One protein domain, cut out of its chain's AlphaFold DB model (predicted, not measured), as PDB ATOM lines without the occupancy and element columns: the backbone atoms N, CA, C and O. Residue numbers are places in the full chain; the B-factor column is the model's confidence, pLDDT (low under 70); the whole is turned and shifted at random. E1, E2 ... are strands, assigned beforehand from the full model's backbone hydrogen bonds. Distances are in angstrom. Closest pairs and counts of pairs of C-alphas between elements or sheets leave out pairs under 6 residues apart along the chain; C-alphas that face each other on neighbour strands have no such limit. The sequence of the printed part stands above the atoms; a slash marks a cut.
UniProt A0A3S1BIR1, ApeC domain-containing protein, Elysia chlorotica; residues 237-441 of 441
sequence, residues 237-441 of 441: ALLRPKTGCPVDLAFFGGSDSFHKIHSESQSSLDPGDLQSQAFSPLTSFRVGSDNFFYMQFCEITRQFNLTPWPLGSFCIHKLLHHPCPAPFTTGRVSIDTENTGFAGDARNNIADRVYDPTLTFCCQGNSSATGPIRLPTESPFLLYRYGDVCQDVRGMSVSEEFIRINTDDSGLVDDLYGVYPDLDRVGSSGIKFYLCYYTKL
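What this domain is: This is residues 237 to 441 of the 441 residues of the protein "ApeC domain-containing protein" of Elysia chlorotica (UniProt A0A3S1BIR1). With little regular structure, two strongly twisted antiparallel sheets, E1 to E4 and E5 to E12, stand face to face as a sandwich. Of 205 printed residues, 78 lie in 12 named strands, and the class is all strand. The whole is compact, with radius of gyration of the C-alphas 16.4 A and spans of 45 by 31 by 31 A.

How they stand to each other: E1, residues 237 to 239, E2, 257 to 263, and E3, 284 to 287, are neighbours of E4, 290 to 300; N 238 and O 298 are 2.9 A apart. E8, 381 to 385, E9, 396 to 406, and E11, 423 to 425, are neighbours of E12, 430 to 440; N 401 and O 435 are 2.8 A apart. From E8, neighbours follow as E5, 313 to 318, E7, 358 to 365, E6, 329 to 334, and E10, 416 to 418.

Where its parts are: E1 begins at C-alpha 237 (148.155, 120.305, 142.249); E12, 32.2 A long, ends at C-alpha 440 (164.318, 128.562, 132.571).

The domain as a whole: The printed part has no cut; E2 to E3 is a long link; 60 residues have pLDDT under 70, among them residues 264 to 290.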
ATOM      1  N   ALA A 237     147.902 118.889 142.130       91.31
ATOM      2  CA  ALA A 237     148.155 120.305 142.249       91.31
ATOM      3  C   ALA A 237     149.652 120.584 142.383       91.31
ATOM      4  O   ALA A 237     150.410 119.808 142.972       91.31
ATOM      5  N   LEU A 238     150.070 121.722 141.840       91.88
ATOM      6  CA  LEU A 238     151.399 122.287 142.046       91.88
ATOM      7  C   LEU A 238     151.278 123.528 142.923       91.88
ATOM      8  O   LEU A 238     150.293 124.258 142.826       91.88
ATOM      9  N   LEU A 239     152.284 123.787 143.755       89.12
ATOM     10  CA  LEU A 239     152.386 125.075 144.438       89.12
ATOM     11  C   LEU A 239     152.518 126.188 143.402       89.12
ATOM     12  O   LEU A 239     153.313 126.067 142.468       89.12
ATOM     13  N   ARG A 240     151.754 127.266 143.576       86.06
ATOM     14  CA  ARG A 240     151.773 128.423 142.681       86.06
ATOM     15  C   ARG A 240     153.010 129.289 142.966       86.06
ATOM     16  O   ARG A 240     153.083 129.888 144.039       86.06
ATOM     17  N   PRO A 241     153.963 129.415 142.023       84.25
ATOM     18  CA  PRO A 241     155.068 130.358 142.161       84.25
ATOM     19  C   PRO A 241     154.588 131.809 142.042       84.25
ATOM     20  O   PRO A 241     153.503 132.085 141.521       84.25
ATOM     21  N   LYS A 242     155.453 132.761 142.414       78.31
ATOM     22  CA  LYS A 242     155.192 134.207 142.255       78.31
ATOM     23  C   LYS A 242     154.831 134.621 140.827       78.31
ATOM     24  O   LYS A 242     154.076 135.565 140.621       78.31
ATOM     25  N   THR A 243     155.360 133.907 139.841       81.44
ATOM     26  CA  THR A 243     155.097 134.147 138.417       81.44
ATOM     27  C   THR A 243     153.702 133.710 137.967       81.44
ATOM     28  O   THR A 243     153.326 133.988 136.833       81.44
ATOM     29  N   GLY A 244     152.920 133.059 138.832       84.25
ATOM     30  CA  GLY A 244     151.627 132.475 138.486       84.25
ATOM     31  C   GLY A 244     151.734 131.016 138.049       84.25
ATOM     32  O   GLY A 244     152.805 130.415 138.094       84.25
ATOM     33  N   CYS A 245     150.596 130.432 137.669       86.38
ATOM     34  CA  CYS A 245     150.535 129.035 137.247       86.38
ATOM     35  C   CYS A 245     151.239 128.794 135.909       86.38
ATOM     36  O   CYS A 245     151.253 129.699 135.072       86.38
ATOM     37  N   PRO A 246     151.781 127.581 135.679       85.75
ATOM     38  CA  PRO A 246     152.350 127.233 134.387       85.75
ATOM     39  C   PRO A 246     151.352 127.463 133.247       85.75
ATOM     40  O   PRO A 246     150.170 127.136 133.381       85.75
ATOM     41  N   VAL A 247     151.827 128.015 132.127       79.06
ATOM     42  CA  VAL A 247     150.989 128.305 130.953       79.06
ATOM     43  C   VAL A 247     150.667 127.004 130.212       79.06
ATOM     44  O   VAL A 247     151.359 126.608 129.279       79.06
ATOM     45  N   ASP A 248     149.616 126.319 130.656       76.69
ATOM     46  CA  ASP A 248     149.068 125.104 130.045       76.69
ATOM     47  C   ASP A 248     147.538 125.107 130.203       76.69
ATOM     48  O   ASP A 248     147.005 125.517 131.240       76.69
ATOM     49  N   LEU A 249     146.818 124.641 129.177       72.12
ATOM     50  CA  LEU A 249     145.354 124.522 129.206       72.12
ATOM     51  C   LEU A 249     144.866 123.658 130.375       72.12
ATOM     52  O   LEU A 249     143.762 123.877 130.877       72.12
ATOM     53  N   ALA A 250     145.693 122.724 130.844       74.31
ATOM     54  CA  ALA A 250     145.385 121.883 131.986       74.31
ATOM     55  C   ALA A 250     145.176 122.667 133.293       74.31
ATOM     56  O   ALA A 250     144.430 122.195 134.152       74.31
ATOM     57  N   PHE A 251     145.748 123.873 133.416       77.88
ATOM     58  CA  PHE A 251     145.617 124.746 134.591       77.88
ATOM     59  C   PHE A 251     144.592 125.885 134.428       77.88
ATOM     60  O   PHE A 251     144.362 126.625 135.386       77.88
ATOM     61  N   PHE A 252     143.940 126.032 133.264       67.31
ATOM     62  CA  PHE A 252     143.103 127.200 132.917       67.31
ATOM     63  C   PHE A 252     141.942 127.483 133.899       67.31
ATOM     64  O   PHE A 252     141.476 128.613 133.985       67.31
ATOM     65  N   GLY A 253     141.491 126.489 134.674       60.66
ATOM     66  CA  GLY A 253     140.427 126.644 135.682       60.66
ATOM     67  C   GLY A 253     140.828 126.312 137.123       60.66
ATOM     68  O   GLY A 253     139.949 126.234 137.975       60.66
ATOM     69  N   GLY A 254     142.113 126.057 137.395       60.97
ATOM     70  CA  GLY A 254     142.590 125.499 138.669       60.97
ATOM     71  C   GLY A 254     143.462 126.431 139.514       60.97
ATOM     72  O   GLY A 254     144.136 125.954 140.416       60.97
ATOM     73  N   SER A 255     143.512 127.732 139.211       64.06
ATOM     74  CA  SER A 255     144.437 128.695 139.847       64.06
ATOM     75  C   SER A 255     143.888 129.409 141.096       64.06
ATOM     76  O   SER A 255     144.587 130.223 141.704       64.06
ATOM     77  N   ASP A 256     142.649 129.086 141.473       70.31
ATOM     78  CA  ASP A 256     141.856 129.726 142.534       70.31
ATOM     79  C   ASP A 256     141.897 128.974 143.876       70.31
ATOM     80  O   ASP A 256     141.220 129.348 144.841       70.31
ATOM     81  N   SER A 257     142.653 127.882 143.924       77.94
ATOM     82  CA  SER A 257     142.688 126.955 145.047       77.94
ATOM     83  C   SER A 257     143.694 127.366 146.095       77.94
ATOM     84  O   SER A 257     144.826 127.744 145.777       77.94
ATOM     85  N   PHE A 258     143.292 127.251 147.357       81.12
ATOM     86  CA  PHE A 258     144.149 127.616 148.470       81.12
ATOM     87  C   PHE A 258     143.899 126.778 149.720       81.12
ATOM     88  O   PHE A 258     142.796 126.271 149.940       81.12
ATOM     89  N   HIS A 259     144.930 126.721 150.560       78.31
ATOM     90  CA  HIS A 259     144.856 126.358 151.972       78.31
ATOM     91  C   HIS A 259     145.170 127.567 152.824       78.31
ATOM     92  O   HIS A 259     146.231 128.162 152.665       78.31
ATOM     93  N   LYS A 260     144.256 127.901 153.729       79.50
ATOM     94  CA  LYS A 260     144.433 128.860 154.811       79.50
ATOM     95  C   LYS A 260     144.615 128.068 156.100       79.50
ATOM     96  O   LYS A 260     143.665 127.485 156.617       79.50
ATOM     97  N   ILE A 261     145.829 128.077 156.618       76.06
ATOM     98  CA  ILE A 261     146.206 127.431 157.871       76.06
ATOM     99  C   ILE A 261     146.189 128.500 158.966       76.06
ATOM    100  O   ILE A 261     146.813 129.548 158.805       76.06
ATOM    101  N   HIS A 262     145.446 128.255 160.046       75.19
ATOM    102  CA  HIS A 262     145.465 129.090 161.248       75.19
ATOM    103  C   HIS A 262     146.513 128.520 162.207       75.19
ATOM    104  O   HIS A 262     146.246 127.550 162.909       75.19
ATOM    105  N   SER A 263     147.735 129.042 162.148       70.12
ATOM    106  CA  SER A 263     148.822 128.579 163.014       70.12
ATOM    107  C   SER A 263     148.674 129.132 164.429       70.12
ATOM    108  O   SER A 263     148.140 130.229 164.589       70.12
ATOM    109  N   GLU A 264     149.226 128.419 165.409       66.81
ATOM    110  CA  GLU A 264     149.143 128.762 166.832       66.81
ATOM    111  C   GLU A 264     149.582 130.209 167.130       66.81
ATOM    112  O   GLU A 264     150.582 130.730 166.608       66.81
ATOM    113  N   SER A 265     148.809 130.864 167.992       57.22
ATOM    114  CA  SER A 265     148.899 132.302 168.269       57.22
ATOM    115  C   SER A 265     150.047 132.684 169.222       57.22
ATOM    116  O   SER A 265     150.365 133.870 169.364       57.22
ATOM    117  N   GLN A 266     150.685 131.707 169.887       52.47
ATOM    118  CA  GLN A 266     151.553 131.954 171.051       52.47
ATOM    119  C   GLN A 266     153.067 131.756 170.853       52.47
ATOM    120  O   GLN A 266     153.823 132.171 171.734       52.47
ATOM    121  N   SER A 267     153.555 131.210 169.730       50.28
ATOM    122  CA  SER A 267     154.993 130.927 169.563       50.28
ATOM    123  C   SER A 267     155.716 131.807 168.521       50.28
ATOM    124  O   SER A 267     155.143 132.419 167.619       50.28
ATOM    125  N   SER A 268     157.022 131.957 168.746       42.41
ATOM    126  CA  SER A 268     157.900 133.078 168.380       42.41
ATOM    127  C   SER A 268     158.425 133.092 166.938       42.41
ATOM    128  O   SER A 268     159.566 133.499 166.709       42.41
ATOM    129  N   LEU A 269     157.654 132.610 165.970       47.97
ATOM    130  CA  LEU A 269     158.051 132.653 164.563       47.97
ATOM    131  C   LEU A 269     157.273 133.755 163.869       47.97
ATOM    132  O   LEU A 269     156.091 133.622 163.557       47.97
ATOM    133  N   ASP A 270     157.950 134.887 163.690       46.25
ATOM    134  CA  ASP A 270     157.375 136.018 162.993       46.25
ATOM    135  C   ASP A 270     157.006 135.614 161.553       46.25
ATOM    136  O   ASP A 270     157.779 134.919 160.884       46.25
ATOM    137  N   PRO A 271     155.881 136.124 161.016       45.94
ATOM    138  CA  PRO A 271     155.531 136.048 159.595       45.94
ATOM    139  C   PRO A 271     156.692 136.385 158.635       45.94
ATOM    140  O   PRO A 271     156.662 135.976 157.476       45.94
ATOM    141  N   GLY A 272     157.707 137.115 159.119       41.78
ATOM    142  CA  GLY A 272     158.920 137.518 158.408       41.78
ATOM    143  C   GLY A 272     159.970 136.426 158.148       41.78
ATOM    144  O   GLY A 272     160.897 136.695 157.386       41.78
ATOM    145  N   ASP A 273     159.828 135.216 158.701       44.41
ATOM    146  CA  ASP A 273     160.738 134.084 158.423       44.41
ATOM    147  C   ASP A 273     160.457 133.393 157.071       44.41
ATOM    148  O   ASP A 273     161.263 132.594 156.590       44.41
ATOM    149  N   LEU A 274     159.338 133.718 156.413       50.19
ATOM    150  CA  LEU A 274     159.003 133.270 155.057       50.19
ATOM    151  C   LEU A 274     159.641 134.200 154.013       50.19
ATOM    152  O   LEU A 274     158.961 134.879 153.245       50.19
ATOM    153  N   GLN A 275     160.972 134.246 153.975       45.62
ATOM    154  CA  GLN A 275     161.704 134.867 152.869       45.62
ATOM    155  C   GLN A 275     162.042 133.813 151.821       45.62
ATOM    156  O   GLN A 275     163.131 133.249 151.829       45.62
ATOM    157  N   SER A 276     161.126 133.574 150.885       51.44
ATOM    158  CA  SER A 276     161.495 132.920 149.633       51.44
ATOM    159  C   SER A 276     161.318 133.872 148.454       51.44
ATOM    160  O   SER A 276     160.294 134.542 148.317       51.44
ATOM    161  N   GLN A 277     162.323 133.928 147.578       52.28
ATOM    162  CA  GLN A 277     162.268 134.726 146.350       52.28
ATOM    163  C   GLN A 277     161.348 134.094 145.291       52.28
ATOM    164  O   GLN A 277     160.849 134.799 144.410       52.28
ATOM    165  N   ALA A 278     161.081 132.789 145.404       55.66
ATOM    166  CA  ALA A 278     160.227 132.017 144.502       55.66
ATOM    167  C   ALA A 278     158.727 132.118 144.836       55.66
ATOM    168  O   ALA A 278     157.866 131.908 143.971       55.66
ATOM    169  N   PHE A 279     158.408 132.466 146.085       61.16
ATOM    170  CA  PHE A 279     157.057 132.442 146.628       61.16
ATOM    171  C   PHE A 279     156.584 133.842 147.001       61.16
ATOM    172  O   PHE A 279     156.997 134.436 147.991       61.16
ATOM    173  N   SER A 280     155.645 134.374 146.229       49.03
ATOM    174  CA  SER A 280     154.814 135.478 146.692       49.03
ATOM    175  C   SER A 280     153.447 135.383 146.015       49.03
ATOM    176  O   SER A 280     153.414 135.319 144.787       49.03
ATOM    177  N   PRO A 281     152.335 135.373 146.766       47.94
ATOM    178  CA  PRO A 281     152.237 135.446 148.217       47.94
ATOM    179  C   PRO A 281     151.973 134.056 148.818       47.94
ATOM    180  O   PRO A 281     150.840 133.584 148.826       47.94
ATOM    181  N   LEU A 282     152.990 133.442 149.428       53.56
ATOM    182  CA  LEU A 282     152.722 132.755 150.691       53.56
ATOM    183  C   LEU A 282     152.459 133.875 151.704       53.56
ATOM    184  O   LEU A 282     153.384 134.374 152.338       53.56
ATOM    185  N   THR A 283     151.236 134.409 151.740       52.47
ATOM    186  CA  THR A 283     150.881 135.486 152.669       52.47
ATOM    187  C   THR A 283     150.719 134.884 154.047       52.47
ATOM    188  O   THR A 283     149.677 134.305 154.355       52.47
ATOM    189  N   SER A 284     151.756 135.018 154.864       54.75
ATOM    190  CA  SER A 284     151.581 135.039 156.303       54.75
ATOM    191  C   SER A 284     151.078 136.425 156.705       54.75
ATOM    192  O   SER A 284     151.639 137.445 156.298       54.75
ATOM    193  N   PHE A 285     149.989 136.497 157.461       53.44
ATOM    194  CA  PHE A 285     149.525 137.769 158.015       53.44
ATOM    195  C   PHE A 285     148.914 137.577 159.392       53.44
ATOM    196  O   PHE A 285     148.384 136.513 159.712       53.44
ATOM    197  N   ARG A 286     148.995 138.643 160.191       56.62
ATOM    198  CA  ARG A 286     148.389 138.709 161.516       56.62
ATOM    199  C   ARG A 286     147.084 139.481 161.480       56.62
ATOM    200  O   ARG A 286     147.029 140.562 160.894       56.62
ATOM    201  N   VAL A 287     146.063 138.953 162.147       57.72
ATOM    202  CA  VAL A 287     144.829 139.684 162.467       57.72
ATOM    203  C   VAL A 287     144.663 139.641 163.980       57.72
ATOM    204  O   VAL A 287     144.271 138.628 164.538       57.72
ATOM    205  N   GLY A 288     145.018 140.726 164.668       68.75
ATOM    206  CA  GLY A 288     145.087 140.705 166.132       68.75
ATOM    207  C   GLY A 288     146.217 139.794 166.632       68.75
ATOM    208  O   GLY A 288     147.379 140.034 166.300       68.75
ATOM    209  N   SER A 289     145.877 138.784 167.440       63.62
ATOM    210  CA  SER A 289     146.792 137.737 167.930       63.62
ATOM    211  C   SER A 289     146.977 136.568 166.961       63.62
ATOM    212  O   SER A 289     147.931 135.810 167.115       63.62
ATOM    213  N   ASP A 290     146.097 136.449 165.969       68.06
ATOM    214  CA  ASP A 290     145.967 135.259 165.133       68.06
ATOM    215  C   ASP A 290     146.979 135.275 163.988       68.06
ATOM    216  O   ASP A 290     147.182 136.310 163.339       68.06
ATOM    217  N   ASN A 291     147.585 134.121 163.700       70.12
ATOM    218  CA  ASN A 291     148.555 133.947 162.620       70.12
ATOM    219  C   ASN A 291     147.974 133.071 161.508       70.12
ATOM    220  O   ASN A 291     147.704 131.888 161.706       70.12
ATOM    221  N   PHE A 292     147.845 133.619 160.301       71.75
ATOM    222  CA  PHE A 292     147.377 132.857 159.144       71.75
ATOM    223  C   PHE A 292     148.487 132.625 158.138       71.75
ATOM    224  O   PHE A 292     149.293 133.517 157.897       71.75
ATOM    225  N   PHE A 293     148.473 131.457 157.500       71.94
ATOM    226  CA  PHE A 293     149.376 131.067 156.425       71.94
ATOM    227  C   PHE A 293     148.579 130.582 155.213       71.94
ATOM    228  O   PHE A 293     147.677 129.757 155.351       71.94
ATOM    229  N   TYR A 294     148.908 131.088 154.022       75.38
ATOM    230  CA  TYR A 294     148.205 130.747 152.786       75.38
ATOM    231  C   TYR A 294     149.109 130.018 151.798       75.38
ATOM    232  O   TYR A 294     150.127 130.559 151.373       75.38
ATOM    233  N   MET A 295     148.688 128.832 151.360       80.06
ATOM    234  CA  MET A 295     149.272 128.120 150.223       80.06
ATOM    235  C   MET A 295     148.323 128.224 149.041       80.06
ATOM    236  O   MET A 295     147.153 127.880 149.171       80.06
ATOM    237  N   GLN A 296     148.817 128.678 147.893       83.75
ATOM    238  CA  GLN A 296     148.046 128.730 146.654       83.75
ATOM    239  C   GLN A 296     148.508 127.647 145.689       83.75
ATOM    240  O   GLN A 296     149.696 127.313 145.629       83.75
ATOM    241  N   PHE A 297     147.567 127.133 144.901       86.25
ATOM    242  CA  PHE A 297     147.801 125.984 144.043       86.25
ATOM    243  C   PHE A 297     147.354 126.213 142.604       86.25
ATOM    244  O   PHE A 297     146.426 126.967 142.322       86.25
ATOM    245  N   CYS A 298     148.031 125.510 141.705       87.88
ATOM    246  CA  CYS A 298     147.660 125.327 140.314       87.88
ATOM    247  C   CYS A 298     147.162 123.891 140.159       87.88
ATOM    248  O   CYS A 298     147.959 122.952 140.192       87.88
ATOM    249  N   GLU A 299     145.849 123.712 140.051       87.44
ATOM    250  CA  GLU A 299     145.212 122.399 139.970       87.44
ATOM    251  C   GLU A 299     144.974 121.932 138.539       87.44
ATOM    252  O   GLU A 299     144.533 122.699 137.681       87.44
ATOM    253  N   ILE A 300     145.133 120.627 138.330       85.81
ATOM    254  CA  ILE A 300     144.604 119.926 137.162       85.81
ATOM    255  C   ILE A 300     143.386 119.115 137.607       85.81
ATOM    256  O   ILE A 300     143.501 118.011 138.140       85.81
ATOM    257  N   THR A 301     142.195 119.680 137.399       73.06
ATOM    258  CA  THR A 301     140.908 119.084 137.811       73.06
ATOM    259  C   THR A 301     140.234 118.263 136.715       73.06
ATOM    260  O   THR A 301     139.167 117.684 136.924       73.06
ATOM    261  N   ARG A 302     140.836 118.195 135.523       68.56
ATOM    262  CA  ARG A 302     140.326 117.428 134.383       68.56
ATOM    263  C   ARG A 302     141.478 116.684 133.721       68.56
ATOM    264  O   ARG A 302     142.562 117.231 133.548       68.56
ATOM    265  N   GLN A 303     141.230 115.445 133.307       65.06
ATOM    266  CA  GLN A 303     142.197 114.681 132.522       65.06
ATOM    267  C   GLN A 303     142.238 115.222 131.094       65.06
ATOM    268  O   GLN A 303     141.507 114.757 130.225       65.06
ATOM    269  N   PHE A 304     143.080 116.225 130.858       59.38
ATOM    270  CA  PHE A 304     143.332 116.718 129.507       59.38
ATOM    271  C   PHE A 304     144.300 115.806 128.739       59.38
ATOM    272  O   PHE A 304     144.166 115.683 127.526       59.38
ATOM    273  N   ASN A 305     145.197 115.099 129.448       63.47
ATOM    274  CA  ASN A 305     146.314 114.360 128.855       63.47
ATOM    275  C   ASN A 305     146.482 112.944 129.418       63.47
ATOM    276  O   ASN A 305     146.194 112.684 130.584       63.47
ATOM    277  N   LEU A 306     147.010 112.040 128.584       67.88
ATOM    278  CA  LEU A 306     147.398 110.669 128.956       67.88
ATOM    279  C   LEU A 306     148.921 110.493 129.072       67.88
ATOM    280  O   LEU A 306     149.394 109.375 129.273       67.88
ATOM    281  N   THR A 307     149.697 111.572 128.926       82.00
ATOM    282  CA  THR A 307     151.157 111.517 129.038       82.00
ATOM    283  C   THR A 307     151.535 111.083 130.455       82.00
ATOM    284  O   THR A 307     151.139 111.759 131.409       82.00
ATOM    285  N   PRO A 308     152.269 109.971 130.622       86.69
ATOM    286  CA  PRO A 308     152.673 109.502 131.937       86.69
ATOM    287  C   PRO A 308     153.710 110.447 132.537       86.69
ATOM    288  O   PRO A 308     154.495 111.076 131.823       86.69
ATOM    289  N   TRP A 309     153.743 110.512 133.862       91.62
ATOM    290  CA  TRP A 309     154.807 111.218 134.554       91.62
ATOM    291  C   TRP A 309     156.162 110.542 134.314       91.62
ATOM    292  O   TRP A 309     156.241 109.308 134.341       91.62
ATOM    293  N   PRO A 310     157.240 111.317 134.094       93.00
ATOM    294  CA  PRO A 310     158.581 110.757 134.053       93.00
ATOM    295  C   PRO A 310     158.942 110.149 135.413       93.00
ATOM    296  O   PRO A 310     158.536 110.658 136.460       93.00
ATOM    297  N   LEU A 311     159.731 109.073 135.386       93.38
ATOM    298  CA  LEU A 311     160.295 108.490 136.601       93.38
ATOM    299  C   LEU A 311     161.288 109.483 137.208       93.38
ATOM    300  O   LEU A 311     162.237 109.877 136.526       93.38
ATOM    301  N   GLY A 312     161.080 109.850 138.469       95.38
ATOM    302  CA  GLY A 312     161.891 110.832 139.192       95.38
ATOM    303  C   GLY A 312     161.903 110.611 140.703       95.38
ATOM    304  O   GLY A 312     161.347 109.621 141.196       95.38
ATOM    305  N   SER A 313     162.501 111.570 141.414       96.69
ATOM    306  CA  SER A 313     162.495 111.680 142.878       96.69
ATOM    307  C   SER A 313     161.959 113.041 143.330       96.69
ATOM    308  O   SER A 313     162.707 114.009 143.420       96.69
ATOM    309  N   PHE A 314     160.643 113.145 143.528       97.44
ATOM    310  CA  PHE A 314     159.964 114.382 143.946       97.44
ATOM    311  C   PHE A 314     158.521 114.106 144.391       97.44
ATOM    312  O   PHE A 314     157.962 113.039 144.102       97.44
ATOM    313  N   CYS A 315     157.888 115.093 145.034       97.38
ATOM    314  CA  CYS A 315     156.455 115.055 145.334       97.38
ATOM    315  C   CYS A 315     155.670 116.229 144.734       97.38
ATOM    316  O   CYS A 315     156.206 117.301 144.440       97.38
ATOM    317  N   ILE A 316     154.363 116.018 144.607       95.56
ATOM    318  CA  ILE A 316     153.345 117.001 144.213       95.56
ATOM    319  C   ILE A 316     152.153 116.928 145.175       95.56
ATOM    320  O   ILE A 316     151.986 115.931 145.885       95.56
ATOM    321  N   HIS A 317     151.304 117.958 145.189       92.88
ATOM    322  CA  HIS A 317     150.077 117.920 145.988       92.88
ATOM    323  C   HIS A 317     149.052 116.986 145.372       92.88
ATOM    324  O   HIS A 317     148.822 116.976 144.158       92.88
ATOM    325  N   LYS A 318     148.405 116.213 146.235       91.88
ATOM    326  CA  LYS A 318     147.330 115.312 145.858       91.88
ATOM    327  C   LYS A 318     145.997 116.062 145.899       91.88
ATOM    328  O   LYS A 318     145.695 116.734 146.878       91.88
ATOM    329  N   LEU A 319     145.156 115.871 144.878       88.06
ATOM    330  CA  LEU A 319     143.749 116.273 144.973       88.06
ATOM    331  C   LEU A 319     142.962 115.267 145.831       88.06
ATOM    332  O   LEU A 319     143.086 114.042 145.679       88.06
ATOM    333  N   LEU A 320     142.126 115.771 146.730       80.62
ATOM    334  CA  LEU A 320     141.161 114.993 147.494       80.62
ATOM    335  C   LEU A 320     140.249 114.184 146.579       80.62
ATOM    336  O   LEU A 320     139.957 114.569 145.453       80.62
ATOM    337  N   HIS A 321     139.813 113.029 147.083       84.06
ATOM    338  CA  HIS A 321     138.929 112.087 146.384       84.06
ATOM    339  C   HIS A 321     139.470 111.498 145.066       84.06
ATOM    340  O   HIS A 321     138.833 110.618 144.493       84.06
ATOM    341  N   HIS A 322     140.670 111.888 144.624       87.88
ATOM    342  CA  HIS A 322     141.347 111.311 143.465       87.88
ATOM    343  C   HIS A 322     142.560 110.463 143.878       87.88
ATOM    344  O   HIS A 322     143.225 110.784 144.865       87.88
ATOM    345  N   PRO A 323     142.873 109.368 143.164       90.50
ATOM    346  CA  PRO A 323     144.117 108.634 143.375       90.50
ATOM    347  C   PRO A 323     145.316 109.440 142.859       90.50
ATOM    348  O   PRO A 323     145.176 110.259 141.950       90.50
ATOM    349  N   CYS A 324     146.505 109.167 143.402       92.75
ATOM    350  CA  CYS A 324     147.734 109.718 142.840       92.75
ATOM    351  C   CYS A 324     147.935 109.244 141.393       92.75
ATOM    352  O   CYS A 324     147.661 108.076 141.092       92.75
ATOM    353  N   PRO A 325     148.411 110.116 140.484       92.75
ATOM    354  CA  PRO A 325     148.777 109.683 139.147       92.75
ATOM    355  C   PRO A 325     149.920 108.671 139.229       92.75
ATOM    356  O   PRO A 325     150.818 108.804 140.056       92.75
ATOM    357  N   ALA A 326     149.917 107.657 138.368       89.88
ATOM    358  CA  ALA A 326     151.042 106.732 138.309       89.88
ATOM    359  C   ALA A 326     152.319 107.474 137.847       89.88
ATOM    360  O   ALA A 326     152.231 108.305 136.939       89.88
ATOM    361  N   PRO A 327     153.500 107.182 138.429       93.12
ATOM    362  CA  PRO A 327     153.790 106.093 139.367       93.12
ATOM    363  C   PRO A 327     153.812 106.523 140.850       93.12
ATOM    364  O   PRO A 327     154.437 105.846 141.666       93.12
ATOM    365  N   PHE A 328     153.199 107.652 141.202       95.88
ATOM    366  CA  PHE A 328     153.272 108.193 142.555       95.88
ATOM    367  C   PHE A 328     152.477 107.356 143.558       95.88
ATOM    368  O   PHE A 328     151.412 106.813 143.255       95.88
ATOM    369  N   THR A 329     152.965 107.333 144.792       95.88
ATOM    370  CA  THR A 329     152.285 106.764 145.954       95.88
ATOM    371  C   THR A 329     151.785 107.876 146.873       95.88
ATOM    372  O   THR A 329     152.303 108.992 146.879       95.88
ATOM    373  N   THR A 330     150.710 107.594 147.610       94.69
ATOM    374  CA  THR A 330     150.076 108.568 148.504       94.69
ATOM    375  C   THR A 330     150.764 108.600 149.864       94.69
ATOM    376  O   THR A 330     151.079 107.555 150.437       94.69
ATOM    377  N   GLY A 331     150.880 109.794 150.425       92.44
ATOM    378  CA  GLY A 331     151.013 109.981 151.863       92.44
ATOM    379  C   GLY A 331     150.447 111.316 152.311       92.44
ATOM    380  O   GLY A 331     149.825 112.045 151.532       92.44
ATOM    381  N   ARG A 332     150.588 111.593 153.600       88.44
ATOM    382  CA  ARG A 332     150.019 112.764 154.254       88.44
ATOM    383  C   ARG A 332     150.862 113.210 155.438       88.44
ATOM    384  O   ARG A 332     151.534 112.393 156.068       88.44
ATOM    385  N   VAL A 333     150.753 114.497 155.725       86.06
ATOM    386  CA  VAL A 333     151.283 115.151 156.916       86.06
ATOM    387  C   VAL A 333     150.134 115.927 157.543       86.06
ATOM    388  O   VAL A 333     149.601 116.844 156.915       86.06
ATOM    389  N   SER A 334     149.723 115.528 158.742       81.06
ATOM    390  CA  SER A 334     148.815 116.334 159.558       81.06
ATOM    391  C   SER A 334     149.588 117.483 160.193       81.06
ATOM    392  O   SER A 334     150.717 117.284 160.635       81.06
ATOM    393  N   ILE A 335     148.994 118.673 160.186       77.12
ATOM    394  CA  ILE A 335     149.538 119.868 160.827       77.12
ATOM    395  C   ILE A 335     148.606 120.196 161.986       77.12
ATOM    396  O   ILE A 335     147.440 120.498 161.743       77.12
ATOM    397  N   ASP A 336     149.127 120.129 163.206       73.81
ATOM    398  CA  ASP A 336     148.421 120.548 164.420       73.81
ATOM    399  C   ASP A 336     148.287 122.082 164.429       73.81
ATOM    400  O   ASP A 336     149.289 122.799 164.316       73.81
ATOM    401  N   THR A 337     147.054 122.585 164.463       71.38
ATOM    402  CA  THR A 337     146.733 124.018 164.296       71.38
ATOM    403  C   THR A 337     145.986 124.601 165.491       71.38
ATOM    404  O   THR A 337     145.679 123.886 166.431       71.38
ATOM    405  N   GLU A 338     145.697 125.911 165.469       68.31
ATOM    406  CA  GLU A 338     145.047 126.607 166.588       68.31
ATOM    407  C   GLU A 338     143.781 125.875 167.069       68.31
ATOM    408  O   GLU A 338     142.754 125.814 166.376       68.31
ATOM    409  N   ASN A 339     143.872 125.368 168.297       66.31
ATOM    410  CA  ASN A 339     142.875 124.512 168.928       66.31
ATOM    411  C   ASN A 339     141.681 125.306 169.490       66.31
ATOM    412  O   ASN A 339     140.610 124.740 169.747       66.31
ATOM    413  N   THR A 340     141.817 126.627 169.664       60.44
ATOM    414  CA  THR A 340     140.759 127.497 170.192       60.44
ATOM    415  C   THR A 340     140.370 128.597 169.207       60.44
ATOM    416  O   THR A 340     141.146 129.476 168.872       60.44
ATOM    417  N   GLY A 341     139.121 128.585 168.724       60.75
ATOM    418  CA  GLY A 341     138.667 129.606 167.766       60.75
ATOM    419  C   GLY A 341     139.247 129.441 166.355       60.75
ATOM    420  O   GLY A 341     139.435 130.430 165.651       60.75
ATOM    421  N   PHE A 342     139.506 128.195 165.937       68.06
ATOM    422  CA  PHE A 342     139.990 127.833 164.602       68.06
ATOM    423  C   PHE A 342     139.308 128.629 163.472       68.06
ATOM    424  O   PHE A 342     138.088 128.582 163.298       68.06
ATOM    425  N   ALA A 343     140.120 129.317 162.665       70.50
ATOM    426  CA  ALA A 343     139.684 130.118 161.521       70.50
ATOM    427  C   ALA A 343     140.434 129.747 160.225       70.50
ATOM    428  O   ALA A 343     140.634 130.596 159.342       70.50
ATOM    429  N   GLY A 344     140.874 128.486 160.115       69.00
ATOM    430  CA  GLY A 344     141.413 127.921 158.878       69.00
ATOM    431  C   GLY A 344     140.327 127.725 157.815       69.00
ATOM    432  O   GLY A 344     139.136 127.673 158.114       69.00
ATOM    433  N   ASP A 345     140.733 127.659 156.550       73.06
ATOM    434  CA  ASP A 345     139.822 127.466 155.417       73.06
ATOM    435  C   ASP A 345     140.541 126.768 154.256       73.06
ATOM    436  O   ASP A 345     141.763 126.821 154.124       73.06
ATOM    437  N   ALA A 346     139.782 126.126 153.380       72.25
ATOM    438  CA  ALA A 346     140.299 125.554 152.149       72.25
ATOM    439  C   ALA A 346     139.268 125.711 151.033       72.25
ATOM    440  O   ALA A 346     138.051 125.582 151.243       72.25
ATOM    441  N   ARG A 347     139.770 125.963 149.824       71.38
ATOM    442  CA  ARG A 347     138.962 126.046 148.605       71.38
ATOM    443  C   ARG A 347     139.324 124.908 147.657       71.38
ATOM    444  O   ARG A 347     140.497 124.582 147.497       71.38
ATOM    445  N   ASN A 348     138.299 124.367 146.998       73.44
ATOM    446  CA  ASN A 348     138.383 123.260 146.041       73.44
ATOM    447  C   ASN A 348     138.908 121.954 146.671       73.44
ATOM    448  O   ASN A 348     138.684 121.697 147.851       73.44
ATOM    449  N   ASN A 349     139.536 121.084 145.878       67.50
ATOM    450  CA  ASN A 349     139.807 119.691 146.238       67.50
ATOM    451  C   ASN A 349     141.198 119.491 146.869       67.50
ATOM    452  O   ASN A 349     141.818 118.468 146.604       67.50
ATOM    453  N   ILE A 350     141.732 120.431 147.660       66.81
ATOM    454  CA  ILE A 350     143.104 120.306 148.215       66.81
ATOM    455  C   ILE A 350     143.119 119.864 149.686       66.81
ATOM    456  O   ILE A 350     144.075 119.222 150.106       66.81
ATOM    457  N   ALA A 351     142.099 120.176 150.497       65.50
ATOM    458  CA  ALA A 351     141.989 119.676 151.882       65.50
ATOM    459  C   ALA A 351     140.550 119.494 152.346       65.50
ATOM    460  O   ALA A 351     139.622 120.109 151.822       65.50
ATOM    461  N   ASP A 352     140.408 118.622 153.345       58.06
ATOM    462  CA  ASP A 352     139.166 118.397 154.066       58.06
ATOM    463  C   ASP A 352     138.999 119.515 155.108       58.06
ATOM    464  O   ASP A 352     139.988 119.986 155.676       58.06
ATOM    465  N   ARG A 353     137.765 119.976 155.340       52.94
ATOM    466  CA  ARG A 353     137.446 121.076 156.273       52.94
ATOM    467  C   ARG A 353     137.446 120.559 157.714       52.94
ATOM    468  O   ARG A 353     136.408 120.544 158.372       52.94
ATOM    469  N   VAL A 354     138.594 120.081 158.177       52.41
ATOM    470  CA  VAL A 354     138.759 119.476 159.504       52.41
ATOM    471  C   VAL A 354     139.617 120.382 160.384       52.41
ATOM    472  O   VAL A 354     140.434 121.144 159.879       52.41
ATOM    473  N   TYR A 355     139.397 120.274 161.696       54.38
ATOM    474  CA  TYR A 355     140.066 121.012 162.771       54.38
ATOM    475  C   TYR A 355     141.602 120.851 162.824       54.38
ATOM    476  O   TYR A 355     142.219 121.547 163.607       54.38
ATOM    477  N   ASP A 356     142.204 120.052 161.934       63.59
ATOM    478  CA  ASP A 356     143.646 119.980 161.683       63.59
ATOM    479  C   ASP A 356     143.888 119.791 160.176       63.59
ATOM    480  O   ASP A 356     143.496 118.755 159.609       63.59
ATOM    481  N   PRO A 357     144.493 120.762 159.465       71.56
ATOM    482  CA  PRO A 357     144.718 120.641 158.038       71.56
ATOM    483  C   PRO A 357     145.700 119.504 157.754       71.56
ATOM    484  O   PRO A 357     146.886 119.546 158.075       71.56
ATOM    485  N   THR A 358     145.193 118.473 157.086       79.75
ATOM    486  CA  THR A 358     146.010 117.381 156.563       79.75
ATOM    487  C   THR A 358     146.476 117.728 155.154       79.75
ATOM    488  O   THR A 358     145.669 117.779 154.220       79.75
ATOM    489  N   LEU A 359     147.784 117.910 154.971       85.75
ATOM    490  CA  LEU A 359     148.381 118.018 153.642       85.75
ATOM    491  C   LEU A 359     148.563 116.621 153.059       85.75
ATOM    492  O   LEU A 359     149.142 115.744 153.700       85.75
ATOM    493  N   THR A 360     148.079 116.403 151.838       90.94
ATOM    494  CA  THR A 360     148.206 115.107 151.160       90.94
ATOM    495  C   THR A 360     149.076 115.225 149.919       90.94
ATOM    496  O   THR A 360     148.942 116.153 149.122       90.94
ATOM    497  N   PHE A 361     149.967 114.255 149.746       94.00
ATOM    498  CA  PHE A 361     151.008 114.284 148.731       94.00
ATOM    499  C   PHE A 361     150.970 113.035 147.863       94.00
ATOM    500  O   PHE A 361     150.549 111.951 148.279       94.00
ATOM    501  N   CYS A 362     151.452 113.212 146.641       96.25
ATOM    502  CA  CYS A 362     151.836 112.147 145.741       96.25
ATOM    503  C   CYS A 362     153.353 112.223 145.589       96.25
ATOM    504  O   CYS A 362     153.849 113.207 145.040       96.25
ATOM    505  N   CYS A 363     154.083 111.210 146.057       97.25
ATOM    506  CA  CYS A 363     155.547 111.143 145.968       97.25
ATOM    507  C   CYS A 363     156.003 109.961 145.106       97.25
ATOM    508  O   CYS A 363     155.350 108.918 145.069       97.25
ATOM    509  N   GLN A 364     157.120 110.122 144.403       95.88
ATOM    510  CA  GLN A 364     157.829 109.029 143.737       95.88
ATOM    511  C   GLN A 364     159.332 109.164 143.990       95.88
ATOM    512  O   GLN A 364     159.826 110.276 144.132       95.88
ATOM    513  N   GLY A 365     160.038 108.033 144.019       92.94
ATOM    514  CA  GLY A 365     161.498 107.945 144.155       92.94
ATOM    515  C   GLY A 365     162.057 106.816 143.299       92.94
ATOM    516  O   GLY A 365     162.870 106.018 143.753       92.94
ATOM    517  N   ASN A 366     161.524 106.678 142.084       90.44
ATOM    518  CA  ASN A 366     161.733 105.493 141.246       90.44
ATOM    519  C   ASN A 366     162.982 105.612 140.358       90.44
ATOM    520  O   ASN A 366     163.338 104.663 139.659       90.44
ATOM    521  N   SER A 367     163.630 106.775 140.354       91.94
ATOM    522  CA  SER A 367     164.879 107.045 139.646       91.94
ATOM    523  C   SER A 367     165.717 108.071 140.419       91.94
ATOM    524  O   SER A 367     165.270 108.636 141.416       91.94
ATOM    525  N   SER A 368     166.960 108.284 139.983       92.12
ATOM    526  CA  SER A 368     167.866 109.240 140.621       92.12
ATOM    527  C   SER A 368     167.437 110.687 140.361       92.12
ATOM    528  O   SER A 368     167.208 111.057 139.210       92.12
ATOM    529  N   ALA A 369     167.436 111.512 141.414       93.25
ATOM    530  CA  ALA A 369     167.172 112.947 141.324       93.25
ATOM    531  C   ALA A 369     168.128 113.674 140.361       93.25
ATOM    532  O   ALA A 369     167.721 114.620 139.706       93.25
ATOM    533  N   THR A 370     169.370 113.209 140.194       92.75
ATOM    534  CA  THR A 370     170.354 113.836 139.288       92.75
ATOM    535  C   THR A 370     170.232 113.375 137.833       92.75
ATOM    536  O   THR A 370     170.998 113.797 136.967       92.75
ATOM    537  N   GLY A 371     169.294 112.470 137.533       93.19
ATOM    538  CA  GLY A 371     168.935 112.098 136.168       93.19
ATOM    539  C   GLY A 371     167.883 113.067 135.624       93.19
ATOM    540  O   GLY A 371     166.734 112.959 136.054       93.19
ATOM    541  N   PRO A 372     168.201 113.977 134.679       93.00
ATOM    542  CA  PRO A 372     167.281 115.049 134.312       93.00
ATOM    543  C   PRO A 372     165.993 114.526 133.669       93.00
ATOM    544  O   PRO A 372     166.027 113.887 132.611       93.00
ATOM    545  N   ILE A 373     164.845 114.844 134.266       94.38
ATOM    546  CA  ILE A 373     163.529 114.525 133.703       94.38
ATOM    547  C   ILE A 373     163.087 115.591 132.702       94.38
ATOM    548  O   ILE A 373     163.573 116.722 132.702       94.38
ATOM    549  N   ARG A 374     162.144 115.235 131.825       92.19
ATOM    550  CA  ARG A 374     161.512 116.186 130.905       92.19
ATOM    551  C   ARG A 374     160.149 116.589 131.462       92.19
ATOM    552  O   ARG A 374     159.260 115.748 131.558       92.19
ATOM    553  N   LEU A 375     160.012 117.863 131.801       91.81
ATOM    554  CA  LEU A 375     158.757 118.533 132.138       91.81
ATOM    555  C   LEU A 375     158.635 119.800 131.276       91.81
ATOM    556  O   LEU A 375     159.643 120.229 130.710       91.81
ATOM    557  N   PRO A 376     157.438 120.394 131.152       90.44
ATOM    558  CA  PRO A 376     157.269 121.659 130.443       90.44
ATOM    559  C   PRO A 376     158.132 122.767 131.060       90.44
ATOM    560  O   PRO A 376     158.170 122.917 132.279       90.44
ATOM    561  N   THR A 377     158.826 123.541 130.223       90.44
ATOM    562  CA  THR A 377     159.848 124.521 130.662       90.44
ATOM    563  C   THR A 377     159.481 125.979 130.368       90.44
ATOM    564  O   THR A 377     160.259 126.889 130.645       90.44
ATOM    565  N   GLU A 378     158.286 126.232 129.821       86.44
ATOM    566  CA  GLU A 378     157.865 127.583 129.420       86.44
ATOM    567  C   GLU A 378     157.513 128.501 130.594       86.44
ATOM    568  O   GLU A 378     157.425 129.717 130.437       86.44
ATOM    569  N   SER A 379     157.298 127.949 131.786       88.50
ATOM    570  CA  SER A 379     156.970 128.723 132.981       88.50
ATOM    571  C   SER A 379     157.673 128.139 134.201       88.50
ATOM    572  O   SER A 379     157.792 126.915 134.288       88.50
ATOM    573  N   PRO A 380     158.107 128.975 135.159       91.00
ATOM    574  CA  PRO A 380     158.629 128.481 136.422       91.00
ATOM    575  C   PRO A 380     157.603 127.639 137.178       91.00
ATOM    576  O   PRO A 380     156.399 127.893 137.099       91.00
ATOM    577  N   PHE A 381     158.078 126.656 137.935       92.00
ATOM    578  CA  PHE A 381     157.229 125.792 138.753       92.00
ATOM    579  C   PHE A 381     157.971 125.286 139.989       92.00
ATOM    580  O   PHE A 381     159.182 125.458 140.127       92.00
ATOM    581  N   LEU A 382     157.215 124.671 140.895       92.25
ATOM    582  CA  LEU A 382     157.701 124.157 142.167       92.25
ATOM    583  C   LEU A 382     157.350 122.685 142.316       92.25
ATOM    584  O   LEU A 382     156.211 122.285 142.066       92.25
ATOM    585  N   LEU A 383     158.319 121.906 142.781       95.44
ATOM    586  CA  LEU A 383     158.116 120.541 143.254       95.44
ATOM    587  C   LEU A 383     158.593 120.439 144.699       95.44
ATOM    588  O   LEU A 383     159.465 121.192 145.130       95.44
ATOM    589  N   TYR A 384     158.033 119.498 145.441       95.31
ATOM    590  CA  TYR A 384     158.551 119.149 146.756       95.31
ATOM    591  C   TYR A 384     159.792 118.282 146.616       95.31
ATOM    592  O   TYR A 384     159.798 117.334 145.818       95.31
ATOM    593  N   ARG A 385     160.815 118.587 147.416       96.50
ATOM    594  CA  ARG A 385     162.020 117.764 147.480       96.50
ATOM    595  C   ARG A 385     161.676 116.409 148.092       96.50
ATOM    596  O   ARG A 385     160.865 116.326 149.017       96.50
ATOM    597  N   TYR A 386     162.253 115.355 147.533       96.75
ATOM    598  CA  TYR A 386     162.082 113.994 148.019       96.75
ATOM    599  C   TYR A 386     163.377 113.220 147.798       96.75
ATOM    600  O   TYR A 386     163.828 113.086 146.655       96.75
ATOM    601  N   GLY A 387     163.959 112.697 148.875       92.62
ATOM    602  CA  GLY A 387     165.233 111.979 148.828       92.62
ATOM    603  C   GLY A 387     166.453 112.900 148.899       92.62
ATOM    604  O   GLY A 387     167.443 112.647 148.216       92.62
ATOM    605  N   ASP A 388     166.362 113.970 149.696       91.50
ATOM    606  CA  ASP A 388     167.422 114.915 150.088       91.50
ATOM    607  C   ASP A 388     168.014 115.793 148.978       91.50
ATOM    608  O   ASP A 388     168.810 116.691 149.256       91.50
ATOM    609  N   VAL A 389     167.627 115.572 147.723       94.88
ATOM    610  CA  VAL A 389     168.148 116.299 146.560       94.88
ATOM    611  C   VAL A 389     167.004 116.686 145.637       94.88
ATOM    612  O   VAL A 389     166.079 115.909 145.401       94.88
ATOM    613  N   CYS A 390     167.067 117.895 145.084       97.25
ATOM    614  CA  CYS A 390     166.123 118.315 144.060       97.25
ATOM    615  C   CYS A 390     166.279 117.522 142.762       97.25
ATOM    616  O   CYS A 390     167.382 117.314 142.267       97.25
ATOM    617  N   GLN A 391     165.149 117.125 142.181       97.75
ATOM    618  CA  GLN A 391     165.106 116.470 140.880       97.75
ATOM    619  C   GLN A 391     165.607 117.412 139.780       97.75
ATOM    620  O   GLN A 391     165.027 118.470 139.576       97.75
ATOM    621  N   ASP A 392     166.600 117.021 138.993       96.75
ATOM    622  CA  ASP A 392     167.035 117.781 137.827       96.75
ATOM    623  C   ASP A 392     165.949 117.767 136.749       96.75
ATOM    624  O   ASP A 392     165.383 116.718 136.423       96.75
ATOM    625  N   VAL A 393     165.679 118.927 136.152       95.56
ATOM    626  CA  VAL A 393     164.751 119.074 135.024       95.56
ATOM    627  C   VAL A 393     165.532 119.584 133.825       95.56
ATOM    628  O   VAL A 393     166.181 120.629 133.867       95.56
ATOM    629  N   ARG A 394     165.478 118.838 132.721       94.12
ATOM    630  CA  ARG A 394     166.221 119.172 131.506       94.12
ATOM    631  C   ARG A 394     165.772 120.536 130.975       94.12
ATOM    632  O   ARG A 394     164.616 120.693 130.601       94.12
ATOM    633  N   GLY A 395     166.709 121.479 130.879       90.88
ATOM    634  CA  GLY A 395     166.455 122.828 130.358       90.88
ATOM    635  C   GLY A 395     166.059 123.870 131.411       90.88
ATOM    636  O   GLY A 395     165.767 125.001 131.033       90.88
ATOM    637  N   MET A 396     166.073 123.515 132.698       94.06
ATOM    638  CA  MET A 396     165.770 124.425 133.807       94.06
ATOM    639  C   MET A 396     166.935 124.457 134.808       94.06
ATOM    640  O   MET A 396     167.602 123.444 135.016       94.06
ATOM    641  N   SER A 397     167.167 125.602 135.444       94.81
ATOM    642  CA  SER A 397     167.933 125.699 136.690       94.81
ATOM    643  C   SER A 397     167.034 125.404 137.880       94.81
ATOM    644  O   SER A 397     165.857 125.761 137.862       94.81
ATOM    645  N   VAL A 398     167.600 124.794 138.921       94.75
ATOM    646  CA  VAL A 398     166.903 124.523 140.179       94.75
ATOM    647  C   VAL A 398     167.545 125.290 141.333       94.75
ATOM    648  O   VAL A 398     168.771 125.314 141.459       94.75
ATOM    649  N   SER A 399     166.723 125.912 142.173       92.38
ATOM    650  CA  SER A 399     167.124 126.477 143.462       92.38
ATOM    651  C   SER A 399     166.317 125.840 144.589       92.38
ATOM    652  O   SER A 399     165.101 125.671 144.474       92.38
ATOM    653  N   GLU A 400     166.992 125.468 145.674       90.62
ATOM    654  CA  GLU A 400     166.315 124.951 146.863       90.62
ATOM    655  C   GLU A 400     165.621 126.083 147.620       90.62
ATOM    656  O   GLU A 400     166.191 127.149 147.848       90.62
ATOM    657  N   GLU A 401     164.387 125.823 148.027       87.06
ATOM    658  CA  GLU A 401     163.521 126.728 148.774       87.06
ATOM    659  C   GLU A 401     162.893 125.964 149.947       87.06
ATOM    660  O   GLU A 401     162.958 124.733 150.018       87.06
ATOM    661  N   PHE A 402     162.261 126.668 150.886       84.06
ATOM    662  CA  PHE A 402     161.540 126.010 151.972       84.06
ATOM    663  C   PHE A 402     160.293 126.775 152.408       84.06
ATOM    664  O   PHE A 402     160.216 127.998 152.305       84.06
ATOM    665  N   ILE A 403     159.325 126.031 152.943       80.56
ATOM    666  CA  ILE A 403     158.157 126.557 153.653       80.56
ATOM    667  C   ILE A 403     158.271 126.134 155.107       80.56
ATOM    668  O   ILE A 403     158.482 124.956 155.381       80.56
ATOM    669  N   ARG A 404     158.086 127.073 156.034       78.38
ATOM    670  CA  ARG A 404     158.018 126.793 157.468       78.38
ATOM    671  C   ARG A 404     156.610 127.078 157.981       78.38
ATOM    672  O   ARG A 404     156.081 128.154 157.724       78.38
ATOM    673  N   ILE A 405     156.030 126.116 158.689       76.38
ATOM    674  CA  ILE A 405     154.703 126.195 159.305       76.38
ATOM    675  C   ILE A 405     154.875 125.988 160.807       76.38
ATOM    676  O   ILE A 405     155.624 125.107 161.229       76.38
ATOM    677  N   ASN A 406     154.215 126.832 161.591       73.69
ATOM    678  CA  ASN A 406     154.190 126.761 163.046       73.69
ATOM    679  C   ASN A 406     152.997 125.895 163.495       73.69
ATOM    680  O   ASN A 406     151.899 126.080 162.967       73.69
ATOM    681  N   THR A 407     153.225 124.972 164.424       71.44
ATOM    682  CA  THR A 407     152.271 123.985 164.962       71.44
ATOM    683  C   THR A 407     152.079 124.197 166.471       71.44
ATOM    684  O   THR A 407     152.874 124.907 167.077       71.44
ATOM    685  N   ASP A 408     151.056 123.615 167.103       65.12
ATOM    686  CA  ASP A 408     150.838 123.765 168.559       65.12
ATOM    687  C   ASP A 408     151.983 123.133 169.404       65.12
ATOM    688  O   ASP A 408     152.614 122.139 169.028       65.12
ATOM    689  N   ASP A 409     152.267 123.746 170.560       58.81
ATOM    690  CA  ASP A 409     153.272 123.388 171.569       58.81
ATOM    691  C   ASP A 409     152.816 122.232 172.498       58.81
ATOM    692  O   ASP A 409     153.601 121.755 173.329       58.81
ATOM    693  N   SER A 410     151.558 121.776 172.400       50.75
ATOM    694  CA  SER A 410     150.926 120.879 173.386       50.75
ATOM    695  C   SER A 410     150.998 119.364 173.103       50.75
ATOM    696  O   SER A 410     150.560 118.561 173.931       50.75
ATOM    697  N   GLY A 411     151.705 118.950 172.045       46.66
ATOM    698  CA  GLY A 411     152.328 117.625 171.950       46.66
ATOM    699  C   GLY A 411     151.661 116.585 171.034       46.66
ATOM    700  O   GLY A 411     150.562 116.106 171.279       46.66
ATOM    701  N   LEU A 412     152.475 116.089 170.089       48.88
ATOM    702  CA  LEU A 412     152.381 114.799 169.376       48.88
ATOM    703  C   LEU A 412     151.170 114.546 168.451       48.88
ATOM    704  O   LEU A 412     150.673 113.417 168.431       48.88
ATOM    705  N   VAL A 413     150.772 115.492 167.590       50.00
ATOM    706  CA  VAL A 413     149.810 115.189 166.500       50.00
ATOM    707  C   VAL A 413     150.251 115.663 165.103       50.00
ATOM    708  O   VAL A 413     149.433 115.957 164.241       50.00
ATOM    709  N   ASP A 414     151.548 115.590 164.787       61.19
ATOM    710  CA  ASP A 414     151.962 115.493 163.378       61.19
ATOM    711  C   ASP A 414     151.898 114.016 162.947       61.19
ATOM    712  O   ASP A 414     152.907 113.299 162.985       61.19
ATOM    713  N   ASP A 415     150.708 113.511 162.605       70.75
ATOM    714  CA  ASP A 415     150.577 112.161 162.038       70.75
ATOM    715  C   ASP A 415     151.189 112.138 160.629       70.75
ATOM    716  O   ASP A 415     150.670 112.732 159.677       70.75
ATOM    717  N   LEU A 416     152.323 111.448 160.508       80.56
ATOM    718  CA  LEU A 416     152.997 111.178 159.246       80.56
ATOM    719  C   LEU A 416     152.563 109.801 158.752       80.56
ATOM    720  O   LEU A 416     152.838 108.784 159.391       80.56
ATOM    721  N   TYR A 417     151.932 109.746 157.583       85.81
ATOM    722  CA  TYR A 417     151.461 108.485 157.016       85.81
ATOM    723  C   TYR A 417     151.825 108.359 155.537       85.81
ATOM    724  O   TYR A 417     151.631 109.285 154.755       85.81
ATOM    725  N   GLY A 418     152.287 107.176 155.128       89.50
ATOM    726  CA  GLY A 418     152.664 106.895 153.741       89.50
ATOM    727  C   GLY A 418     153.966 107.588 153.327       89.50
ATOM    728  O   GLY A 418     154.886 107.705 154.133       89.50
ATOM    729  N   VAL A 419     154.048 108.008 152.061       90.81
ATOM    730  CA  VAL A 419     155.197 108.754 151.516       90.81
ATOM    731  C   VAL A 419     154.934 110.258 151.521       90.81
ATOM    732  O   VAL A 419     153.885 110.722 151.078       90.81
ATOM    733  N   TYR A 420     155.887 111.039 152.008       92.19
ATOM    734  CA  TYR A 420     155.757 112.488 152.129       92.19
ATOM    735  C   TYR A 420     157.063 113.182 151.713       92.19
ATOM    736  O   TYR A 420     158.105 112.523 151.678       92.19
ATOM    737  N   PRO A 421     157.008 114.479 151.352       94.88
ATOM    738  CA  PRO A 421     158.188 115.285 151.052       94.88
ATOM    739  C   PRO A 421     159.241 115.266 152.153       94.88
ATOM    740  O   PRO A 421     158.912 115.057 153.320       94.88
ATOM    741  N   ASP A 422     160.473 115.620 151.797       94.00
ATOM    742  CA  ASP A 422     161.495 115.921 152.793       94.00
ATOM    743  C   ASP A 422     160.998 117.050 153.706       94.00
ATOM    744  O   ASP A 422     160.602 118.133 153.245       94.00
ATOM    745  N   LEU A 423     161.036 116.791 155.011       90.38
ATOM    746  CA  LEU A 423     160.640 117.742 156.035       90.38
ATOM    747  C   LEU A 423     161.534 117.628 157.266       90.38
ATOM    748  O   LEU A 423     161.977 116.536 157.615       90.38
ATOM    749  N   ASP A 424     161.731 118.754 157.944       86.44
ATOM    750  CA  ASP A 424     162.397 118.827 159.242       86.44
ATOM    751  C   ASP A 424     161.448 119.378 160.302       86.44
ATOM    752  O   ASP A 424     160.665 120.295 160.042       86.44
ATOM    753  N   ARG A 425     161.590 118.885 161.534       78.31
ATOM    754  CA  ARG A 425     161.029 119.562 162.706       78.31
ATOM    755  C   ARG A 425     161.948 120.702 163.127       78.31
ATOM    756  O   ARG A 425     163.153 120.508 163.279       78.31
ATOM    757  N   VAL A 426     161.387 121.892 163.326       70.31
ATOM    758  CA  VAL A 426     162.131 123.103 163.682       70.31
ATOM    759  C   VAL A 426     161.647 123.655 165.017       70.31
ATOM    760  O   VAL A 426     160.639 124.351 165.083       70.31
ATOM    761  N   GLY A 427     162.423 123.406 166.071       68.00
ATOM    762  CA  GLY A 427     162.048 123.770 167.439       68.00
ATOM    763  C   GLY A 427     161.062 122.773 168.052       68.00
ATOM    764  O   GLY A 427     161.039 121.608 167.657       68.00
ATOM    765  N   SER A 428     160.284 123.223 169.039       61.19
ATOM    766  CA  SER A 428     159.239 122.423 169.698       61.19
ATOM    767  C   SER A 428     157.918 122.367 168.924       61.19
ATOM    768  O   SER A 428     157.117 121.485 169.207       61.19
ATOM    769  N   SER A 429     157.723 123.265 167.955       64.00
ATOM    770  CA  SER A 429     156.412 123.587 167.367       64.00
ATOM    771  C   SER A 429     156.496 124.011 165.897       64.00
ATOM    772  O   SER A 429     155.789 124.896 165.444       64.00
ATOM    773  N   GLY A 430     157.407 123.446 165.102       74.19
ATOM    774  CA  GLY A 430     157.536 123.855 163.701       74.19
ATOM    775  C   GLY A 430     157.831 122.710 162.755       74.19
ATOM    776  O   GLY A 430     158.620 121.822 163.072       74.19
ATOM    777  N   ILE A 431     157.276 122.791 161.549       80.25
ATOM    778  CA  ILE A 431     157.589 121.907 160.425       80.25
ATOM    779  C   ILE A 431     158.152 122.746 159.284       80.25
ATOM    780  O   ILE A 431     157.623 123.806 158.945       80.25
ATOM    781  N   LYS A 432     159.229 122.269 158.665       84.69
ATOM    782  CA  LYS A 432     159.845 122.872 157.486       84.69
ATOM    783  C   LYS A 432     159.810 121.888 156.326       84.69
ATOM    784  O   LYS A 432     160.459 120.856 156.398       84.69
ATOM    785  N   PHE A 433     159.106 122.235 155.253       88.06
ATOM    786  CA  PHE A 433     159.084 121.493 153.994       88.06
ATOM    787  C   PHE A 433     160.133 122.032 153.026       88.06
ATOM    788  O   PHE A 433     160.240 123.249 152.854       88.06
ATOM    789  N   TYR A 434     160.848 121.138 152.345       91.44
ATOM    790  CA  TYR A 434     161.821 121.496 151.312       91.44
ATOM    791  C   TYR A 434     161.209 121.468 149.910       91.44
ATOM    792  O   TYR A 434     160.406 120.599 149.560       91.44
ATOM    793  N   LEU A 435     161.594 122.445 149.096       92.12
ATOM    794  CA  LEU A 435     161.017 122.732 147.788       92.12
ATOM    795  C   LEU A 435     162.128 122.959 146.771       92.12
ATOM    796  O   LEU A 435     163.225 123.400 147.101       92.12
ATOM    797  N   CYS A 436     161.806 122.694 145.517       94.62
ATOM    798  CA  CYS A 436     162.687 122.866 144.379       94.62
ATOM    799  C   CYS A 436     162.016 123.838 143.417       94.62
ATOM    800  O   CYS A 436     160.962 123.524 142.855       94.62
ATOM    801  N   TYR A 437     162.594 125.027 143.267       93.19
ATOM    802  CA  TYR A 437     162.112 126.048 142.348       93.19
ATOM    803  C   TYR A 437     162.852 125.959 141.026       93.19
ATOM    804  O   TYR A 437     164.075 126.076 140.980       93.19
ATOM    805  N   TYR A 438     162.096 125.746 139.954       93.75
ATOM    806  CA  TYR A 438     162.634 125.577 138.615       93.75
ATOM    807  C   TYR A 438     162.396 126.832 137.796       93.75
ATOM    808  O   TYR A 438     161.256 127.271 137.637       93.75
ATOM    809  N   THR A 439     163.460 127.362 137.210       91.69
ATOM    810  CA  THR A 439     163.428 128.504 136.291       91.69
ATOM    811  C   THR A 439     164.126 128.150 134.987       91.69
ATOM    812  O   THR A 439     165.009 127.294 134.955       91.69
ATOM    813  N   LYS A 440     163.708 128.778 133.888       88.06
ATOM    814  CA  LYS A 440     164.318 128.562 132.571       88.06
ATOM    815  C   LYS A 440     165.785 129.006 132.604       88.06
ATOM    816  O   LYS A 440     166.071 130.065 133.165       88.06
ATOM    817  N   LEU A 441     166.668 128.175 132.040       81.50
ATOM    818  CA  LEU A 441     168.104 128.468 131.907       81.50
ATOM    819  C   LEU A 441     168.385 129.704 131.048       81.50
ATOM    820  O   LEU A 441     167.615 129.948 130.086       81.50
TER     821      LEU A 441